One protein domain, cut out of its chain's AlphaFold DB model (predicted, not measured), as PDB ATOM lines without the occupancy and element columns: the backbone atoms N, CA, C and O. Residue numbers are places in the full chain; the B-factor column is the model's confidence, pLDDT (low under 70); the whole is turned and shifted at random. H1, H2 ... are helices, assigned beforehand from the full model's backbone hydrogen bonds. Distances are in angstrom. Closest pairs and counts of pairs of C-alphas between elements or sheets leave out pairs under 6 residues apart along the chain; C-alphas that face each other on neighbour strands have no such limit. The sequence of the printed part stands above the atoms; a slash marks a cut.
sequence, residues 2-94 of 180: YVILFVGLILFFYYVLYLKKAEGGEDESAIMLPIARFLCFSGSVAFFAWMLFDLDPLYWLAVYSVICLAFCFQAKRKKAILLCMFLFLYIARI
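What this domain is: This is residues 2 to 94 of the 180 residues of the protein "BH4040 protein" of Alkalihalobacillus halodurans (strain ATCC BAA-125 / DSM 18197 / FERM 7344 / JCM 9153 / C-125) (UniProt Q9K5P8). Four helices lie side by side in a single flat row, H1, H2, H3, H4, each running back along the one before, like a zigzag one helix thick. H2 and H3 pack closely in the middle of the row, H4 meets H3 with part of its length, and in the long loop from H1 to H2 residues 20 to 30 stick out past the last residues of H1 and the first residues of H2. The printed part has 93 residues with four named helices and no named strand; the class is all helix. It is only just loose, close to compact, with a radius of gyration of the C-alphas of 15.2 A, and spans 39 by 37 by 13 A.

How they stand to each other: H1, residues 2 to 19, and H2, residues 32 to 53, form a helical hairpin: they touch, opposite ways at a shallow tilt of 10 degrees, and their closest C-alphas, of Leu 17 and Arg 37, are 6.2 A apart. H2 and H3, residues 56 to 73, form a second, at 22 degrees, with the C-alphas of Gly 43 and Ala 62 closest at 4.1 A. H3 and H4, residues 76 to 92, form a third, at 12 degrees; residues 64 to 71 touch residues 79 to 86, closest at the C-alphas of Phe 71 and Lys 79, 5.8 A. H1 is apart from H3 and H4, and H2 from H4. Every O i to N i+4 pair is within hydrogen-bond range in H1 and H2, against 13 of 14 in H3 and 11 of 13 in H4.

Where its parts are: H1 begins at C-alpha 2 (35.817, 22.755, -33.563) and is 24.2 A long. H2 measures 30.9 A, H3 27.1 A and H4 24.7 A, ending at C-alpha 92 (31.775, -6.985, -43.195).

The domain as a whole: The farthest C-alphas, of Glu 23 and Ile 94, are 44.4 A apart. The printed part has no cut. The link from H1 to H2 is long; the other two are tight. Mean pLDDT of the printed part is 83.5, with residues 21 to 30, 75 and 77 under 70.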
ATOM      1  N   TYR A   2      35.658  24.204 -33.775       87.44
ATOM      2  CA  TYR A   2      35.817  22.755 -33.563       87.44
ATOM      3  C   TYR A   2      37.260  22.292 -33.325       87.44
ATOM      4  O   TYR A   2      37.493  21.474 -32.447       87.44
ATOM      5  N   VAL A   3      38.241  22.883 -34.015       90.44
ATOM      6  CA  VAL A   3      39.665  22.552 -33.818       90.44
ATOM      7  C   VAL A   3      40.141  22.863 -32.395       90.44
ATOM      8  O   VAL A   3      40.792  22.034 -31.772       90.44
ATOM      9  N   ILE A   4      39.783  24.029 -31.845       92.38
ATOM     10  CA  ILE A   4      40.179  24.431 -30.482       92.38
ATOM     11  C   ILE A   4      39.530  23.508 -29.445       92.38
ATOM     12  O   ILE A   4      40.197  23.059 -28.515       92.38
ATOM     13  N   LEU A   5      38.247  23.183 -29.634       91.94
ATOM     14  CA  LEU A   5      37.533  22.220 -28.797       91.94
ATOM     15  C   LEU A   5      38.199  20.837 -28.846       91.94
ATOM     16  O   LEU A   5      38.412  20.219 -27.808       91.94
ATOM     17  N   PHE A   6      38.569  20.377 -30.042       93.44
ATOM     18  CA  PHE A   6      39.207  19.081 -30.248       93.44
ATOM     19  C   PHE A   6      40.596  19.004 -29.602       93.44
ATOM     20  O   PHE A   6      40.893  18.039 -28.903       93.44
ATOM     21  N   VAL A   7      41.415  20.051 -29.738       94.75
ATOM     22  CA  VAL A   7      42.699  20.156 -29.023       94.75
ATOM     23  C   VAL A   7      42.474  20.132 -27.508       94.75
ATOM     24  O   VAL A   7      43.171  19.410 -26.799       94.75
ATOM     25  N   GLY A   8      41.465  20.853 -27.010       93.88
ATOM     26  CA  GLY A   8      41.074  20.811 -25.599       93.88
ATOM     27  C   GLY A   8      40.693  19.404 -25.124       93.88
ATOM     28  O   GLY A   8      41.127  18.988 -24.053       93.88
ATOM     29  N   LEU A   9      39.952  18.644 -25.935       94.50
ATOM     30  CA  LEU A   9      39.595  17.250 -25.650       94.50
ATOM     31  C   LEU A   9      40.820  16.332 -25.623       94.50
ATOM     32  O   LEU A   9      40.953  15.538 -24.695       94.50
ATOM     33  N   ILE A  10      41.737  16.458 -26.587       95.00
ATOM     34  CA  ILE A  10      42.992  15.689 -26.601       95.00
ATOM     35  C   ILE A  10      43.773  15.939 -25.311       95.00
ATOM     36  O   ILE A  10      44.175  14.989 -24.639       95.00
ATOM     37  N   LEU A  11      43.954  17.210 -24.940       95.50
ATOM     38  CA  LEU A  11      44.663  17.589 -23.717       95.50
ATOM     39  C   LEU A  11      43.948  17.072 -22.466       95.50
ATOM     40  O   LEU A  11      44.605  16.574 -21.553       95.50
ATOM     41  N   PHE A  12      42.616  17.135 -22.434       93.69
ATOM     42  CA  PHE A  12      41.810  16.603 -21.341       93.69
ATOM     43  C   PHE A  12      41.999  15.089 -21.175       93.69
ATOM     44  O   PHE A  12      42.321  14.633 -20.079       93.69
ATOM     45  N   PHE A  13      41.862  14.305 -22.247       92.94
ATOM     46  CA  PHE A  13      42.053  12.853 -22.181       92.94
ATOM     47  C   PHE A  13      43.494  12.473 -21.858       92.94
ATOM     48  O   PHE A  13      43.716  11.552 -21.074       92.94
ATOM     49  N   TYR A  14      44.468  13.201 -22.405       92.38
ATOM     50  CA  TYR A  14      45.873  13.002 -22.071       92.38
ATOM     51  C   TYR A  14      46.121  13.244 -20.579       92.38
ATOM     52  O   TYR A  14      46.719  12.413 -19.898       92.38
ATOM     53  N   TYR A  15      45.588  14.346 -20.045       92.44
ATOM     54  CA  TYR A  15      45.677  14.659 -18.627       92.44
ATOM     55  C   TYR A  15      45.040  13.566 -17.764       92.44
ATOM     56  O   TYR A  15      45.688  13.052 -16.857       92.44
ATOM     57  N   VAL A  16      43.801  13.168 -18.064       89.81
ATOM     58  CA  VAL A  16      43.055  12.176 -17.275       89.81
ATOM     59  C   VAL A  16      43.710  10.793 -17.301       89.81
ATOM     60  O   VAL A  16      43.713  10.123 -16.273       89.81
ATOM     61  N   LEU A  17      44.249  10.357 -18.444       87.62
ATOM     62  CA  LEU A  17      44.759   8.990 -18.614       87.62
ATOM     63  C   LEU A  17      46.249   8.831 -18.293       87.62
ATOM     64  O   LEU A  17      46.657   7.732 -17.918       87.62
ATOM     65  N   TYR A  18      47.054   9.885 -18.449       86.94
ATOM     66  CA  TYR A  18      48.514   9.800 -18.305       86.94
ATOM     67  C   TYR A  18      49.096  10.685 -17.200       86.94
ATOM     68  O   TYR A  18      50.115  10.315 -16.625       86.94
ATOM     69  N   LEU A  19      48.493  11.841 -16.896       84.69
ATOM     70  CA  LEU A  19      49.060  12.790 -15.922       84.69
ATOM     71  C   LEU A  19      48.381  12.738 -14.553       84.69
ATOM     72  O   LEU A  19      49.025  12.984 -13.532       84.69
ATOM     73  N   LYS A  20      47.084  12.427 -14.510       82.81
ATOM     74  CA  LYS A  20      46.346  12.273 -13.262       82.81
ATOM     75  C   LYS A  20      46.826  10.996 -12.572       82.81
ATOM     76  O   LYS A  20      46.427   9.898 -12.948       82.81
ATOM     77  N   LYS A  21      47.687  11.140 -11.557       62.56
ATOM     78  CA  LYS A  21      48.067  10.031 -10.670       62.56
ATOM     79  C   LYS A  21      46.800   9.384 -10.113       62.56
ATOM     80  O   LYS A  21      45.961  10.081  -9.541       62.56
ATOM     81  N   ALA A  22      46.673   8.069 -10.270       60.84
ATOM     82  CA  ALA A  22      45.653   7.313  -9.570       60.84
ATOM     83  C   ALA A  22      45.910   7.437  -8.060       60.84
ATOM     84  O   ALA A  22      46.986   7.098  -7.563       60.84
ATOM     85  N   GLU A  23      44.938   7.976  -7.328       52.03
ATOM     86  CA  GLU A  23      44.915   7.945  -5.866       52.03
ATOM     87  C   GLU A  23      44.638   6.505  -5.422       52.03
ATOM     88  O   GLU A  23      43.510   6.105  -5.158       52.03
ATOM     89  N   GLY A  24      45.680   5.685  -5.440       51.47
ATOM     90  CA  GLY A  24      45.602   4.263  -5.142       51.47
ATOM     91  C   GLY A  24      46.662   3.558  -5.957       51.47
ATOM     92  O   GLY A  24      46.595   3.591  -7.179       51.47
ATOM     93  N   GLY A  25      47.661   3.000  -5.269       47.09
ATOM     94  CA  GLY A  25      48.839   2.382  -5.872       47.09
ATOM     95  C   GLY A  25      48.458   1.419  -6.987       47.09
ATOM     96  O   GLY A  25      48.072   0.282  -6.731       47.09
ATOM     97  N   GLU A  26      48.549   1.896  -8.223       56.09
ATOM     98  CA  GLU A  26      48.478   1.044  -9.390       56.09
ATOM     99  C   GLU A  26      49.775   0.256  -9.420       56.09
ATOM    100  O   GLU A  26      50.873   0.815  -9.464       56.09
ATOM    101  N   ASP A  27      49.636  -1.058  -9.360       53.81
ATOM    102  CA  ASP A  27      50.711  -1.977  -9.666       53.81
ATOM    103  C   ASP A  27      51.066  -1.794 -11.155       53.81
ATOM    104  O   ASP A  27      50.492  -2.424 -12.046       53.81
ATOM    105  N   GLU A  28      51.978  -0.854 -11.437       53.66
ATOM    106  CA  GLU A  28      52.501  -0.535 -12.775       53.66
ATOM    107  C   GLU A  28      53.136  -1.758 -13.468       53.66
ATOM    108  O   GLU A  28      53.433  -1.710 -14.663       53.66
ATOM    109  N   SER A  29      53.311  -2.879 -12.756       51.19
ATOM    110  CA  SER A  29      53.851  -4.133 -13.286       51.19
ATOM    111  C   SER A  29      52.893  -4.891 -14.220       51.19
ATOM    112  O   SER A  29      53.312  -5.804 -14.941       51.19
ATOM    113  N   ALA A  30      51.612  -4.512 -14.283       67.19
ATOM    114  CA  ALA A  30      50.670  -5.106 -15.222       67.19
ATOM    115  C   ALA A  30      50.877  -4.545 -16.642       67.19
ATOM    116  O   ALA A  30      50.348  -3.492 -16.990       67.19
ATOM    117  N   ILE A  31      51.557  -5.309 -17.509       70.69
ATOM    118  CA  ILE A  31      51.773  -5.025 -18.951       70.69
ATOM    119  C   ILE A  31      50.491  -4.557 -19.680       70.69
ATOM    120  O   ILE A  31      50.550  -3.826 -20.666       70.69
ATOM    121  N   MET A  32      49.314  -4.958 -19.194       76.62
ATOM    122  CA  MET A  32      48.017  -4.600 -19.772       76.62
ATOM    123  C   MET A  32      47.573  -3.155 -19.500       76.62
ATOM    124  O   MET A  32      46.778  -2.628 -20.275       76.62
ATOM    125  N   LEU A  33      48.057  -2.500 -18.438       82.06
ATOM    126  CA  LEU A  33      47.595  -1.164 -18.047       82.06
ATOM    127  C   LEU A  33      48.019  -0.068 -19.049       82.06
ATOM    128  O   LEU A  33      47.148   0.697 -19.473       82.06
ATOM    129  N   PRO A  34      49.282  -0.003 -19.522       84.75
ATOM    130  CA  PRO A  34      49.674   0.947 -20.566       84.75
ATOM    131  C   PRO A  34      48.915   0.736 -21.883       84.75
ATOM    132  O   PRO A  34      48.510   1.706 -22.523       84.75
ATOM    133  N   ILE A  35      48.671  -0.526 -22.261       86.00
ATOM    134  CA  ILE A  35      47.913  -0.884 -23.470       86.00
ATOM    135  C   ILE A  35      46.460  -0.415 -23.339       86.00
ATOM    136  O   ILE A  35      45.932   0.214 -24.252       86.00
ATOM    137  N   ALA A  36      45.823  -0.664 -22.194       86.69
ATOM    138  CA  ALA A  36      44.460  -0.218 -21.935       86.69
ATOM    139  C   ALA A  36      44.337   1.314 -21.965       86.69
ATOM    140  O   ALA A  36      43.413   1.837 -22.585       86.69
ATOM    141  N   ARG A  37      45.288   2.046 -21.365       88.62
ATOM    142  CA  ARG A  37      45.327   3.519 -21.418       88.62
ATOM    143  C   ARG A  37      45.455   4.036 -22.842       88.62
ATOM    144  O   ARG A  37      44.710   4.935 -23.221       88.62
ATOM    145  N   PHE A  38      46.350   3.436 -23.622       90.56
ATOM    146  CA  PHE A  38      46.518   3.776 -25.030       90.56
ATOM    147  C   PHE A  38      45.227   3.557 -25.822       90.56
ATOM    148  O   PHE A  38      44.782   4.481 -26.491       90.56
ATOM    149  N   LEU A  39      44.584   2.394 -25.681       91.06
ATOM    150  CA  LEU A  39      43.328   2.078 -26.372       91.06
ATOM    151  C   LEU A  39      42.176   3.004 -25.955       91.06
ATOM    152  O   LEU A  39      41.395   3.436 -26.799       91.06
ATOM    153  N   CYS A  40      42.071   3.345 -24.668       91.44
ATOM    154  CA  CYS A  40      41.087   4.316 -24.187       91.44
ATOM    155  C   CYS A  40      41.340   5.711 -24.768       91.44
ATOM    156  O   CYS A  40      40.395   6.380 -25.187       91.44
ATOM    157  N   PHE A  41      42.601   6.147 -24.805       94.50
ATOM    158  CA  PHE A  41      42.981   7.439 -25.362       94.50
ATOM    159  C   PHE A  41      42.701   7.495 -26.866       94.50
ATOM    160  O   PHE A  41      41.954   8.363 -27.312       94.50
ATOM    161  N   SER A  42      43.233   6.541 -27.637       92.88
ATOM    162  CA  SER A  42      43.058   6.491 -29.090       92.88
ATOM    163  C   SER A  42      41.589   6.343 -29.471       92.88
ATOM    164  O   SER A  42      41.124   7.058 -30.352       92.88
ATOM    165  N   GLY A  43      40.840   5.481 -28.777       94.62
ATOM    166  CA  GLY A  43      39.417   5.283 -29.027       94.62
ATOM    167  C   GLY A  43      38.585   6.533 -28.744       94.62
ATOM    168  O   GLY A  43      37.734   6.892 -29.554       94.62
ATOM    169  N   SER A  44      38.867   7.236 -27.643       93.75
ATOM    170  CA  SER A  44      38.162   8.479 -27.299       93.75
ATOM    171  C   SER A  44      38.474   9.587 -28.302       93.75
ATOM    172  O   SER A  44      37.559  10.220 -28.824       93.75
ATOM    173  N   VAL A  45      39.753   9.797 -28.625       95.06
ATOM    174  CA  VAL A  45      40.169  10.808 -29.607       95.06
ATOM    175  C   VAL A  45      39.565  10.511 -30.978       95.06
ATOM    176  O   VAL A  45      39.023  11.420 -31.601       95.06
ATOM    177  N   ALA A  46      39.588   9.253 -31.423       94.94
ATOM    178  CA  ALA A  46      39.004   8.847 -32.696       94.94
ATOM    179  C   ALA A  46      37.480   9.048 -32.732       94.94
ATOM    180  O   ALA A  46      36.962   9.576 -33.713       94.94
ATOM    181  N   PHE A  47      36.767   8.723 -31.647       95.25
ATOM    182  CA  PHE A  47      35.323   8.943 -31.541       95.25
ATOM    183  C   PHE A  47      34.952  10.427 -31.653       95.25
ATOM    184  O   PHE A  47      34.067  10.789 -32.427       95.25
ATOM    185  N   PHE A  48      35.644  11.301 -30.915       94.00
ATOM    186  CA  PHE A  48      35.383  12.741 -30.993       94.00
ATOM    187  C   PHE A  48      35.815  13.336 -32.330       94.00
ATOM    188  O   PHE A  48      35.148  14.234 -32.831       94.00
ATOM    189  N   ALA A  49      36.899  12.841 -32.923       93.06
ATOM    190  CA  ALA A  49      37.325  13.283 -34.242       93.06
ATOM    191  C   ALA A  49      36.296  12.908 -35.317       93.06
ATOM    192  O   ALA A  49      35.942  13.752 -36.133       93.06
ATOM    193  N   TRP A  50      35.759  11.688 -35.275       94.31
ATOM    194  CA  TRP A  50      34.644  11.288 -36.131       94.31
ATOM    195  C   TRP A  50      33.427  12.197 -35.928       94.31
ATOM    196  O   TRP A  50      32.951  12.790 -36.885       94.31
ATOM    197  N   MET A  51      32.980  12.402 -34.686       91.88
ATOM    198  CA  MET A  51      31.796  13.223 -34.400       91.88
ATOM    199  C   MET A  51      31.951  14.698 -34.821       91.88
ATOM    200  O   MET A  51      30.963  15.340 -35.167       91.88
ATOM    201  N   LEU A  52      33.162  15.262 -34.748       93.25
ATOM    202  CA  LEU A  52      33.412  16.678 -35.047       93.25
ATOM    203  C   LEU A  52      33.761  16.954 -36.513       93.25
ATOM    204  O   LEU A  52      33.515  18.065 -36.980       93.25
ATOM    205  N   PHE A  53      34.379  15.992 -37.202       92.31
ATOM    206  CA  PHE A  53      34.914  16.170 -38.557       92.31
ATOM    207  C   PHE A  53      34.284  15.238 -39.597       92.31
ATOM    208  O   PHE A  53      34.674  15.311 -40.754       92.31
ATOM    209  N   ASP A  54      33.342  14.384 -39.191       86.12
ATOM    210  CA  ASP A  54      32.636  13.423 -40.050       86.12
ATOM    211  C   ASP A  54      33.584  12.478 -40.811       86.12
ATOM    212  O   ASP A  54      33.408  12.140 -41.977       86.12
ATOM    213  N   LEU A  55      34.664  12.076 -40.134       81.75
ATOM    214  CA  LEU A  55      35.675  11.180 -40.689       81.75
ATOM    215  C   LEU A  55      35.333   9.730 -40.339       81.75
ATOM    216  O   LEU A  55      35.771   9.214 -39.305       81.75
ATOM    217  N   ASP A  56      34.593   9.059 -41.221       80.00
ATOM    218  CA  ASP A  56      34.222   7.636 -41.119       80.00
ATOM    219  C   ASP A  56      35.371   6.687 -40.728       80.00
ATOM    220  O   ASP A  56      35.159   5.782 -39.909       80.00
ATOM    221  N   PRO A  57      36.617   6.875 -41.211       81.94
ATOM    222  CA  PRO A  57      37.752   6.065 -40.779       81.94
ATOM    223  C   PRO A  57      37.952   6.023 -39.258       81.94
ATOM    224  O   PRO A  57      38.337   4.991 -38.694       81.94
ATOM    225  N   LEU A  58      37.670   7.141 -38.587       87.75
ATOM    226  CA  LEU A  58      37.915   7.328 -37.160       87.75
ATOM    227  C   LEU A  58      36.827   6.683 -36.295       87.75
ATOM    228  O   LEU A  58      37.135   6.202 -35.202       87.75
ATOM    229  N   TYR A  59      35.596   6.560 -36.799       87.00
ATOM    230  CA  TYR A  59      34.546   5.782 -36.135       87.00
ATOM    231  C   TYR A  59      34.988   4.331 -35.929       87.00
ATOM    232  O   TYR A  59      34.936   3.789 -34.822       87.00
ATOM    233  N   TRP A  60      35.510   3.711 -36.986       87.00
ATOM    234  CA  TRP A  60      35.973   2.330 -36.930       87.00
ATOM    235  C   TRP A  60      37.175   2.151 -36.013       87.00
ATOM    236  O   TRP A  60      37.245   1.164 -35.281       87.00
ATOM    237  N   LEU A  61      38.093   3.118 -35.993       88.69
ATOM    238  CA  LEU A  61      39.207   3.106 -35.050       88.69
ATOM    239  C   LEU A  61      38.712   3.136 -33.592       88.69
ATOM    240  O   LEU A  61      39.257   2.420 -32.746       88.69
ATOM    241  N   ALA A  62      37.652   3.896 -33.301       91.75
ATOM    242  CA  ALA A  62      37.015   3.903 -31.987       91.75
ATOM    243  C   ALA A  62      36.377   2.545 -31.647       91.75
ATOM    244  O   ALA A  62      36.638   1.997 -30.573       91.75
ATOM    245  N   VAL A  63      35.617   1.953 -32.577       89.31
ATOM    246  CA  VAL A  63      35.007   0.620 -32.408       89.31
ATOM    247  C   VAL A  63      36.071  -0.445 -32.138       89.31
ATOM    248  O   VAL A  63      35.970  -1.192 -31.161       89.31
ATOM    249  N   TYR A  64      37.130  -0.499 -32.951       88.81
ATOM    250  CA  TYR A  64      38.212  -1.464 -32.760       88.81
ATOM    251  C   TYR A  64      38.952  -1.252 -31.439       88.81
ATOM    252  O   TYR A  64      39.272  -2.232 -30.769       88.81
ATOM    253  N   SER A  65      39.142  -0.003 -31.008       90.88
ATOM    254  CA  SER A  65      39.756   0.295 -29.709       90.88
ATOM    255  C   SER A  65      38.934  -0.276 -28.545       90.88
ATOM    256  O   SER A  65      39.504  -0.886 -27.640       90.88
ATOM    257  N   VAL A  66      37.599  -0.173 -28.592       88.62
ATOM    258  CA  VAL A  66      36.698  -0.771 -27.586       88.62
ATOM    259  C   VAL A  66      36.783  -2.299 -27.590       88.62
ATOM    260  O   VAL A  66      36.852  -2.921 -26.528       88.62
ATOM    261  N   ILE A  67      36.822  -2.920 -28.771       88.25
ATOM    262  CA  ILE A  67      36.953  -4.378 -28.895       88.25
ATOM    263  C   ILE A  67      38.301  -4.846 -28.330       88.25
ATOM    264  O   ILE A  67      38.343  -5.780 -27.527       88.25
ATOM    265  N   CYS A  68      39.400  -4.175 -28.685       86.31
ATOM    266  CA  CYS A  68      40.734  -4.450 -28.151       86.31
ATOM    267  C   CYS A  68      40.800  -4.247 -26.630       86.31
ATOM    268  O   CYS A  68      41.419  -5.048 -25.928       86.31
ATOM    269  N   LEU A  69      40.111  -3.239 -26.092       86.75
ATOM    270  CA  LEU A  69      40.024  -3.027 -24.651       86.75
ATOM    271  C   LEU A  69      39.284  -4.188 -23.969       86.75
ATOM    272  O   LEU A  69      39.749  -4.722 -22.962       86.75
ATOM    273  N   ALA A  70      38.178  -4.654 -24.555       84.88
ATOM    274  CA  ALA A  70      37.480  -5.842 -24.074       84.88
ATOM    275  C   ALA A  70      38.390  -7.089 -24.111       84.88
ATOM    276  O   ALA A  70      38.353  -7.907 -23.193       84.88
ATOM    277  N   PHE A  71      39.271  -7.222 -25.103       83.12
ATOM    278  CA  PHE A  71      40.266  -8.300 -25.143       83.12
ATOM    279  C   PHE A  71      41.261  -8.279 -23.979       83.12
ATOM    280  O   PHE A  71      41.648  -9.353 -23.496       83.12
ATOM    281  N   CYS A  72      41.680  -7.090 -23.536       80.12
ATOM    282  CA  CYS A  72      42.618  -6.934 -22.425       80.12
ATOM    283  C   CYS A  72      42.047  -7.499 -21.115       80.12
ATOM    284  O   CYS A  72      42.768  -8.182 -20.388       80.12
ATOM    285  N   PHE A  73      40.750  -7.295 -20.851       77.69
ATOM    286  CA  PHE A  73      40.131  -7.593 -19.549       77.69
ATOM    287  C   PHE A  73      39.285  -8.877 -19.488       77.69
ATOM    288  O   PHE A  73      38.784  -9.234 -18.424       77.69
ATOM    289  N   GLN A  74      39.108  -9.604 -20.595       76.94
ATOM    290  CA  GLN A  74      38.255 -10.802 -20.625       76.94
ATOM    291  C   GLN A  74      39.022 -12.117 -20.412       76.94
ATOM    292  O   GLN A  74      40.171 -12.291 -20.828       76.94
ATOM    293  N   ALA A  75      38.345 -13.103 -19.810       69.50
ATOM    294  CA  ALA A  75      38.863 -14.462 -19.642       69.50
ATOM    295  C   ALA A  75      39.120 -15.150 -20.998       69.50
ATOM    296  O   ALA A  75      38.401 -14.908 -21.969       69.50
ATOM    297  N   LYS A  76      40.097 -16.074 -21.058       71.06
ATOM    298  CA  LYS A  76      40.555 -16.749 -22.298       71.06
ATOM    299  C   LYS A  76      39.415 -17.264 -23.195       71.06
ATOM    300  O   LYS A  76      39.484 -17.109 -24.407       71.06
ATOM    301  N   ARG A  77      38.339 -17.805 -22.612       64.81
ATOM    302  CA  ARG A  77      37.178 -18.342 -23.351       64.81
ATOM    303  C   ARG A  77      36.362 -17.266 -24.088       64.81
ATOM    304  O   ARG A  77      35.826 -17.539 -25.153       64.81
ATOM    305  N   LYS A  78      36.295 -16.044 -23.551       77.50
ATOM    306  CA  LYS A  78      35.585 -14.906 -24.161       77.50
ATOM    307  C   LYS A  78      36.432 -14.171 -25.210       77.50
ATOM    308  O   LYS A  78      35.870 -13.509 -26.076       77.50
ATOM    309  N   LYS A  79      37.761 -14.348 -25.192       79.00
ATOM    310  CA  LYS A  79      38.672 -13.790 -26.208       79.00
ATOM    311  C   LYS A  79      38.411 -14.365 -27.602       79.00
ATOM    312  O   LYS A  79      38.465 -13.625 -28.571       79.00
ATOM    313  N   ALA A  80      38.069 -15.651 -27.708       78.19
ATOM    314  CA  ALA A  80      37.730 -16.262 -28.996       78.19
ATOM    315  C   ALA A  80      36.472 -15.635 -29.622       78.19
ATOM    316  O   ALA A  80      36.465 -15.328 -30.807       78.19
ATOM    317  N   ILE A  81      35.439 -15.370 -28.814       82.62
ATOM    318  CA  ILE A  81      34.204 -14.717 -29.278       82.62
ATOM    319  C   ILE A  81      34.497 -13.287 -29.741       82.62
ATOM    320  O   ILE A  81      34.055 -12.893 -30.815       82.62
ATOM    321  N   LEU A  82      35.286 -12.532 -28.970       83.69
ATOM    322  CA  LEU A  82      35.716 -11.187 -29.359       83.69
ATOM    323  C   LEU A  82      36.564 -11.192 -30.636       83.69
ATOM    324  O   LEU A  82      36.436 -10.274 -31.437       83.69
ATOM    325  N   LEU A  83      37.379 -12.229 -30.860       83.94
ATOM    326  CA  LEU A  83      38.169 -12.381 -32.084       83.94
ATOM    327  C   LEU A  83      37.287 -12.652 -33.288       83.94
ATOM    328  O   LEU A  83      37.441 -11.991 -34.308       83.94
ATOM    329  N   CYS A  84      36.336 -13.574 -33.157       84.56
ATOM    330  CA  CYS A  84      35.366 -13.837 -34.212       84.56
ATOM    331  C   CYS A  84      34.538 -12.588 -34.522       84.56
ATOM    332  O   CYS A  84      34.327 -12.284 -35.688       84.56
ATOM    333  N   MET A  85      34.121 -11.832 -33.502       86.38
ATOM    334  CA  MET A  85      33.387 -10.577 -33.679       86.38
ATOM    335  C   MET A  85      34.244  -9.507 -34.368       86.38
ATOM    336  O   MET A  85      33.770  -8.847 -35.285       86.38
ATOM    337  N   PHE A  86      35.511  -9.362 -33.968       86.56
ATOM    338  CA  PHE A  86      36.462  -8.452 -34.603       86.56
ATOM    339  C   PHE A  86      36.666  -8.796 -36.083       86.56
ATOM    340  O   PHE A  86      36.524  -7.928 -36.939       86.56
ATOM    341  N   LEU A  87      36.952 -10.067 -36.384       85.31
ATOM    342  CA  LEU A  87      37.154 -10.545 -37.750       85.31
ATOM    343  C   LEU A  87      35.882 -10.409 -38.584       85.31
ATOM    344  O   LEU A  87      35.957  -9.987 -39.729       85.31
ATOM    345  N   PHE A  88      34.716 -10.707 -38.010       86.31
ATOM    346  CA  PHE A  88      33.435 -10.532 -38.685       86.31
ATOM    347  C   PHE A  88      33.190  -9.067 -39.057       86.31
ATOM    348  O   PHE A  88      32.871  -8.784 -40.205       86.31
ATOM    349  N   LEU A  89      33.392  -8.131 -38.122       85.19
ATOM    350  CA  LEU A  89      33.245  -6.697 -38.390       85.19
ATOM    351  C   LEU A  89      34.265  -6.195 -39.414       85.19
ATOM    352  O   LEU A  89      33.934  -5.370 -40.257       85.19
ATOM    353  N   TYR A  90      35.498  -6.698 -39.353       84.38
ATOM    354  CA  TYR A  90      36.528  -6.392 -40.340       84.38
ATOM    355  C   TYR A  90      36.130  -6.870 -41.743       84.38
ATOM    356  O   TYR A  90      36.194  -6.097 -42.694       84.38
ATOM    357  N   ILE A  91      35.660  -8.113 -41.864       82.88
ATOM    358  CA  ILE A  91      35.221  -8.696 -43.136       82.88
ATOM    359  C   ILE A  91      33.985  -7.972 -43.679       82.88
ATOM    360  O   ILE A  91      33.934  -7.657 -44.863       82.88
ATOM    361  N   ALA A  92      33.011  -7.671 -42.818       82.06
ATOM    362  CA  ALA A  92      31.775  -6.985 -43.195       82.06
ATOM    363  C   ALA A  92      32.010  -5.570 -43.750       82.06
ATOM    364  O   ALA A  92      31.140  -5.027 -44.424       82.06
ATOM    365  N   ARG A  93      33.173  -4.973 -43.466       79.81
ATOM    366  CA  ARG A  93      33.554  -3.653 -43.968       79.81
ATOM    367  C   ARG A  93      34.137  -3.693 -45.382       79.81
ATOM    368  O   ARG A  93      34.171  -2.663 -46.047       79.81
ATOM    369  N   ILE A  94      34.621  -4.844 -45.839       82.19
ATOM    370  CA  ILE A  94      35.210  -4.960 -47.173       82.19
ATOM    371  C   ILE A  94      34.065  -4.907 -48.184       82.19
ATOM    372  O   ILE A  94      33.214  -5.801 -48.178       82.19
TER     373      ILE A  94